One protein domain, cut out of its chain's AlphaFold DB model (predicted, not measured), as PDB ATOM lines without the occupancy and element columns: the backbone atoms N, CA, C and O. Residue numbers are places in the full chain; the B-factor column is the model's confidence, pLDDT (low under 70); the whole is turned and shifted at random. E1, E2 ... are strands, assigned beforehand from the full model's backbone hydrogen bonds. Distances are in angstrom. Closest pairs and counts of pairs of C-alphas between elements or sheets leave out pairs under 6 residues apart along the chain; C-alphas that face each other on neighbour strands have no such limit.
ATOM      1  N   ARG A  33      15.647  -3.966 -25.460       91.12
ATOM      2  CA  ARG A  33      16.667  -5.023 -25.376       91.12
ATOM      3  C   ARG A  33      17.017  -5.664 -26.712       91.12
ATOM      4  O   ARG A  33      17.978  -6.426 -26.785       91.12
ATOM      5  N   TYR A  34      16.220  -5.419 -27.744       93.62
ATOM      6  CA  TYR A  34      16.402  -6.055 -29.032       93.62
ATOM      7  C   TYR A  34      16.827  -5.057 -30.094       93.62
ATOM      8  O   TYR A  34      16.254  -3.979 -30.227       93.62
ATOM      9  N   GLN A  35      17.774  -5.477 -30.920       94.31
ATOM     10  CA  GLN A  35      18.333  -4.652 -31.981       94.31
ATOM     11  C   GLN A  35      17.925  -5.213 -33.336       94.31
ATOM     12  O   GLN A  35      17.989  -6.423 -33.552       94.31
ATOM     13  N   LEU A  36      17.488  -4.350 -34.253       94.44
ATOM     14  CA  LEU A  36      17.240  -4.759 -35.631       94.44
ATOM     15  C   LEU A  36      18.587  -5.002 -36.315       94.44
ATOM     16  O   LEU A  36      19.405  -4.089 -36.410       94.44
ATOM     17  N   VAL A  37      18.806  -6.223 -36.790       93.81
ATOM     18  CA  VAL A  37      20.025  -6.624 -37.493       93.81
ATOM     19  C   VAL A  37      19.684  -7.164 -38.873       93.81
ATOM     20  O   VAL A  37      18.639  -7.793 -39.078       93.81
ATOM     21  N   GLU A  38      20.574  -6.917 -39.825       91.75
ATOM     22  CA  GLU A  38      20.527  -7.563 -41.130       91.75
ATOM     23  C   GLU A  38      21.116  -8.976 -41.010       91.75
ATOM     24  O   GLU A  38      22.230  -9.180 -40.527       91.75
ATOM     25  N   LEU A  39      20.331  -9.957 -41.430       87.88
ATOM     26  CA  LEU A  39      20.774 -11.300 -41.764       87.88
ATOM     27  C   LEU A  39      21.154 -11.333 -43.249       87.88
ATOM     28  O   LEU A  39      20.720 -10.497 -44.044       87.88
ATOM     29  N   GLU A  40      21.949 -12.326 -43.641       82.31
ATOM     30  CA  GLU A  40      22.363 -12.486 -45.036       82.31
ATOM     31  C   GLU A  40      21.160 -12.480 -46.002       82.31
ATOM     32  O   GLU A  40      20.048 -12.897 -45.678       82.31
ATOM     33  N   GLY A  41      21.381 -11.982 -47.221       77.19
ATOM     34  CA  GLY A  41      20.323 -11.924 -48.232       77.19
ATOM     35  C   GLY A  41      19.302 -10.796 -48.043       77.19
ATOM     36  O   GLY A  41      18.201 -10.922 -48.574       77.19
ATOM     37  N   GLN A  42      19.668  -9.697 -47.366       84.25
ATOM     38  CA  GLN A  42      18.815  -8.510 -47.154       84.25
ATOM     39  C   GLN A  42      17.550  -8.813 -46.337       84.25
ATOM     40  O   GLN A  42      16.500  -8.194 -46.517       84.25
ATOM     41  N   GLN A  43      17.630  -9.803 -45.447       91.00
ATOM     42  CA  GLN A  43      16.549 -10.129 -44.525       91.00
ATOM     43  C   GLN A  43      16.841  -9.492 -43.171       91.00
ATOM     44  O   GLN A  43      17.974  -9.504 -42.721       91.00
ATOM     45  N   PHE A  44      15.829  -8.974 -42.482       93.75
ATOM     46  CA  PHE A  44      16.020  -8.330 -41.181       93.75
ATOM     47  C   PHE A  44      15.356  -9.131 -40.069       93.75
ATOM     48  O   PHE A  44      14.226  -9.597 -40.224       93.75
ATOM     49  N   ALA A  45      16.031  -9.259 -38.932       95.25
ATOM     50  CA  ALA A  45      15.501  -9.882 -37.725       95.25
ATOM     51  C   ALA A  45      15.879  -9.050 -36.497       95.25
ATOM     52  O   ALA A  45      16.807  -8.248 -36.540       95.25
ATOM     53  N   TYR A  46      15.166  -9.235 -35.390       96.06
ATOM     54  CA  TYR A  46      15.535  -8.588 -34.131       96.06
ATOM     55  C   TYR A  46      16.400  -9.526 -33.299       96.06
ATOM     56  O   TYR A  46      15.936 -10.595 -32.919       96.06
ATOM     57  N   LEU A  47      17.628  -9.131 -32.995       94.88
ATOM     58  CA  LEU A  47      18.557  -9.893 -32.170       94.88
ATOM     59  C   LEU A  47      18.393  -9.527 -30.694       94.88
ATOM     60  O   LEU A  47      18.389  -8.351 -30.336       94.88
ATOM     61  N   PHE A  48      18.292 -10.551 -29.854       95.25
ATOM     62  CA  PHE A  48      18.543 -10.464 -28.425       95.25
ATOM     63  C   PHE A  48      19.997 -10.838 -28.147       95.25
ATOM     64  O   PHE A  48      20.394 -11.981 -28.395       95.25
ATOM     65  N   GLU A  49      20.762  -9.895 -27.607       91.75
ATOM     66  CA  GLU A  49      22.124 -10.133 -27.142       91.75
ATOM     67  C   GLU A  49      22.120 -10.210 -25.605       91.75
ATOM     68  O   GLU A  49      21.766  -9.219 -24.960       91.75
ATOM     69  N   PRO A  50      22.448 -11.368 -25.004       90.62
ATOM     70  CA  PRO A  50      22.472 -11.495 -23.554       90.62
ATOM     71  C   PRO A  50      23.605 -10.669 -22.949       90.62
ATOM     72  O   PRO A  50      24.722 -10.647 -23.467       90.62
ATOM     73  N   THR A  51      23.336 -10.031 -21.813       89.25
ATOM     74  CA  THR A  51      24.389  -9.427 -20.985       89.25
ATOM     75  C   THR A  51      24.998 -10.466 -20.042       89.25
ATOM     76  O   THR A  51      24.427 -11.535 -19.814       89.25
ATOM     77  N   GLU A  52      26.166 -10.166 -19.472       88.88
ATOM     78  CA  GLU A  52      26.834 -11.066 -18.527       88.88
ATOM     79  C   GLU A  52      25.906 -11.444 -17.355       88.88
ATOM     80  O   GLU A  52      25.235 -10.594 -16.770       88.88
ATOM     81  N   GLY A  53      25.837 -12.743 -17.042       87.50
ATOM     82  CA  GLY A  53      24.987 -13.283 -15.975       87.50
ATOM     83  C   GLY A  53      23.536 -13.593 -16.369       87.50
ATOM     84  O   GLY A  53      22.804 -14.174 -15.564       87.50
ATOM     85  N   GLU A  54      23.102 -13.274 -17.591       89.44
ATOM     86  CA  GLU A  54      21.751 -13.613 -18.037       89.44
ATOM     87  C   GLU A  54      21.593 -15.078 -18.444       89.44
ATOM     88  O   GLU A  54      22.463 -15.693 -19.056       89.44
ATOM     89  N   ARG A  55      20.423 -15.643 -18.122       91.75
ATOM     90  CA  ARG A  55      20.076 -17.036 -18.450       91.75
ATOM     91  C   ARG A  55      19.430 -17.194 -19.823       91.75
ATOM     92  O   ARG A  55      19.344 -18.310 -20.328       91.75
ATOM     93  N   THR A  56      18.932 -16.105 -20.402       88.88
ATOM     94  CA  THR A  56      18.269 -16.133 -21.705       88.88
ATOM     95  C   THR A  56      19.334 -16.235 -22.794       88.88
ATOM     96  O   THR A  56      20.195 -15.361 -22.864       88.88
ATOM     97  N   PRO A  57      19.315 -17.266 -23.652       91.19
ATOM     98  CA  PRO A  57      20.314 -17.400 -24.702       91.19
ATOM     99  C   PRO A  57      20.130 -16.329 -25.778       91.19
ATOM    100  O   PRO A  57      19.026 -15.818 -25.990       91.19
ATOM    101  N   ARG A  58      21.204 -16.049 -26.522       93.06
ATOM    102  CA  ARG A  58      21.142 -15.263 -27.759       93.06
ATOM    103  C   ARG A  58      20.117 -15.879 -28.715       93.06
ATOM    104  O   ARG A  58      20.159 -17.081 -28.975       93.06
ATOM    105  N   HIS A  59      19.214 -15.064 -29.251       94.12
ATOM    106  CA  HIS A  59      18.188 -15.529 -30.184       94.12
ATOM    107  C   HIS A  59      17.670 -14.402 -31.079       94.12
ATOM    108  O   HIS A  59      17.833 -13.221 -30.781       94.12
ATOM    109  N   TYR A  60      17.010 -14.783 -32.170       95.62
ATOM    110  CA  TYR A  60      16.382 -13.850 -33.097       95.62
ATOM    111  C   TYR A  60      14.862 -13.884 -32.962       95.62
ATOM    112  O   TYR A  60      14.276 -14.956 -32.804       95.62
ATOM    113  N   LEU A  61      14.217 -12.729 -33.106       96.56
ATOM    114  CA  LEU A  61      12.783 -12.612 -33.325       96.56
ATOM    115  C   LEU A  61      12.477 -12.274 -34.783       96.56
ATOM    116  O   LEU A  61      13.184 -11.502 -35.435       96.56
ATOM    117  N   CYS A  62      11.362 -12.809 -35.270       96.69
ATOM    118  CA  CYS A  62      10.813 -12.480 -36.579       96.69
ATOM    119  C   CYS A  62      10.476 -10.984 -36.679       96.69
ATOM    120  O   CYS A  62       9.615 -10.503 -35.939       96.69
ATOM    121  N   ALA A  63      11.079 -10.269 -37.636       95.12
ATOM    122  CA  ALA A  63      10.793  -8.849 -37.845       95.12
ATOM    123  C   ALA A  63       9.321  -8.605 -38.192       95.12
ATOM    124  O   ALA A  63       8.698  -7.743 -37.582       95.12
ATOM    125  N   GLY A  81      22.155 -22.471 -39.533       82.62
ATOM    126  CA  GLY A  81      22.050 -21.047 -39.860       82.62
ATOM    127  C   GLY A  81      20.709 -20.639 -40.478       82.62
ATOM    128  O   GLY A  81      20.296 -19.498 -40.331       82.62
ATOM    129  N   ASN A  82      19.950 -21.557 -41.073       89.88
ATOM    130  CA  ASN A  82      18.618 -21.210 -41.555       89.88
ATOM    131  C   ASN A  82      17.615 -21.231 -40.407       89.88
ATOM    132  O   ASN A  82      17.616 -22.136 -39.567       89.88
ATOM    133  N   PHE A  83      16.719 -20.251 -40.404       93.69
ATOM    134  CA  PHE A  83      15.686 -20.126 -39.396       93.69
ATOM    135  C   PHE A  83      14.295 -20.008 -40.008       93.69
ATOM    136  O   PHE A  83      14.115 -19.513 -41.117       93.69
ATOM    137  N   LYS A  84      13.278 -20.425 -39.259       96.12
ATOM    138  CA  LYS A  84      11.871 -20.282 -39.613       96.12
ATOM    139  C   LYS A  84      11.095 -19.697 -38.443       96.12
ATOM    140  O   LYS A  84      11.237 -20.121 -37.298       96.12
ATOM    141  N   CYS A  85      10.236 -18.734 -38.749       97.12
ATOM    142  CA  CYS A  85       9.265 -18.225 -37.794       97.12
ATOM    143  C   CYS A  85       8.138 -19.257 -37.585       97.12
ATOM    144  O   CYS A  85       7.479 -19.616 -38.564       97.12
ATOM    145  N   PRO A  86       7.852 -19.699 -36.347       97.19
ATOM    146  CA  PRO A  86       6.774 -20.654 -36.087       97.19
ATOM    147  C   PRO A  86       5.368 -20.058 -36.267       97.19
ATOM    148  O   PRO A  86       4.415 -20.810 -36.425       97.19
ATOM    149  N   ILE A  87       5.223 -18.725 -36.268       97.06
ATOM    150  CA  ILE A  87       3.919 -18.053 -36.402       97.06
ATOM    151  C   ILE A  87       3.577 -17.785 -37.870       97.06
ATOM    152  O   ILE A  87       2.544 -18.223 -38.361       97.06
ATOM    153  N   CYS A  88       4.433 -17.051 -38.584       96.06
ATOM    154  CA  CYS A  88       4.143 -16.608 -39.954       96.06
ATOM    155  C   CYS A  88       4.832 -17.453 -41.035       96.06
ATOM    156  O   CYS A  88       4.733 -17.126 -42.214       96.06
ATOM    157  N   SER A  89       5.565 -18.503 -40.647       95.88
ATOM    158  CA  SER A  89       6.318 -19.392 -41.542       95.88
ATOM    159  C   SER A  89       7.404 -18.735 -42.405       95.88
ATOM    160  O   SER A  89       7.997 -19.424 -43.231       95.88
ATOM    161  N   THR A  90       7.724 -17.451 -42.197       94.00
ATOM    162  CA  THR A  90       8.835 -16.768 -42.884       94.00
ATOM    163  C   THR A  90      10.151 -17.490 -42.616       94.00
ATOM    164  O   THR A  90      10.470 -17.782 -41.460       94.00
ATOM    165  N   ILE A  91      10.902 -17.757 -43.685       93.00
ATOM    166  CA  ILE A  91      12.214 -18.403 -43.645       93.00
ATOM    167  C   ILE A  91      13.291 -17.327 -43.777       93.00
ATOM    168  O   ILE A  91      13.217 -16.474 -44.661       93.00
ATOM    169  N   TYR A  92      14.275 -17.385 -42.888       91.38
ATOM    170  CA  TYR A  92      15.460 -16.543 -42.852       91.38
ATOM    171  C   TYR A  92      16.667 -17.406 -43.196       91.38
ATOM    172  O   TYR A  92      16.881 -18.450 -42.577       91.38
ATOM    173  N   ILE A  93      17.428 -16.996 -44.197       85.44
ATOM    174  CA  ILE A  93      18.543 -17.752 -44.752       85.44
ATOM    175  C   ILE A  93      19.823 -17.009 -44.382       85.44
ATOM    176  O   ILE A  93      20.006 -15.872 -44.799       85.44
ATOM    177  N   THR A  94      20.704 -17.625 -43.590       73.81
ATOM    178  CA  THR A  94      21.964 -16.973 -43.188       73.81
ATOM    179  C   THR A  94      23.182 -17.480 -43.953       73.81
ATOM    180  O   THR A  94      24.303 -17.113 -43.608       73.81
ATOM    181  N   ASP A  95      23.019 -18.343 -44.959       65.62
ATOM    182  CA  ASP A  95      24.120 -18.766 -45.819       65.62
ATOM    183  C   ASP A  95      24.183 -17.923 -47.103       65.62
ATOM    184  O   ASP A  95      23.253 -17.852 -47.904       65.62
ATOM    185  N   ARG A  96      25.347 -17.313 -47.361       57.50
ATOM    186  CA  ARG A  96      25.607 -16.585 -48.622       57.50
ATOM    187  C   ARG A  96      25.515 -17.474 -49.866       57.50
ATOM    188  O   ARG A  96      25.386 -16.949 -50.967       57.50
TER     189      ARG A  96
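AT A GLANCE: This is residues 33 to 63 and 81 to 96 of the 119 residues of an uncharacterized protein of Burkholderia multivorans CGD2 (UniProt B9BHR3). With little regular structure, this is a small twisted sheet of three strands, E1, E2 and E3, its E2 to E3 loop reaching far from the opposite end, where residues 81 to 96 fold back on themselves. The printed part has 47 residues, 16 of them in strands E1, E2 and E3 along the chain, with no named helix; it is all strand. The antiparallel sheet E1 - E2 - E3 is a meander, each strand the antiparallel neighbour of the one before. It is only just compact, close to loose, with radius of gyration of the C-alphas 11.4 A and spans 32 by 23 by 17 A.

HOW THE PARTS SIT: Inner strand E2, residues 43 to 48, forms a hairpin with edge strand E1, residues 34 to 39, at 145 degrees between directions; N 37 and O 45 are within hydrogen-bond range at 2.9 A. E2 forms another hairpin with edge strand E3, residues 59 to 62, at 134 degrees; N 61 and O 46 are 2.7 A apart. The sheet is only just strongly twisted, its C-alphas up to 4.1 A off the best plane. Residues 83 to 84 pair antiparallel with 91 to 92.

IN THESE COORDINATES: E1 starts at C-alpha 34 (16.402, -6.055, -29.032) and spans 14.4 A; E2 spans 16.2 A. E3 spans 10.2 A, ending at C-alpha 62 (10.813, -12.480, -36.579).

THE WHOLE: The farthest C-alphas, Gly 53 and Arg 96, are 32.8 A apart. Residues 64 to 80 are not printed; C-alphas 63 and 81 are 16.7 A apart across the cut. The E1 to E2 link is tight, the E2 to E3 link short. Residues 95 to 96 are under pLDDT 70.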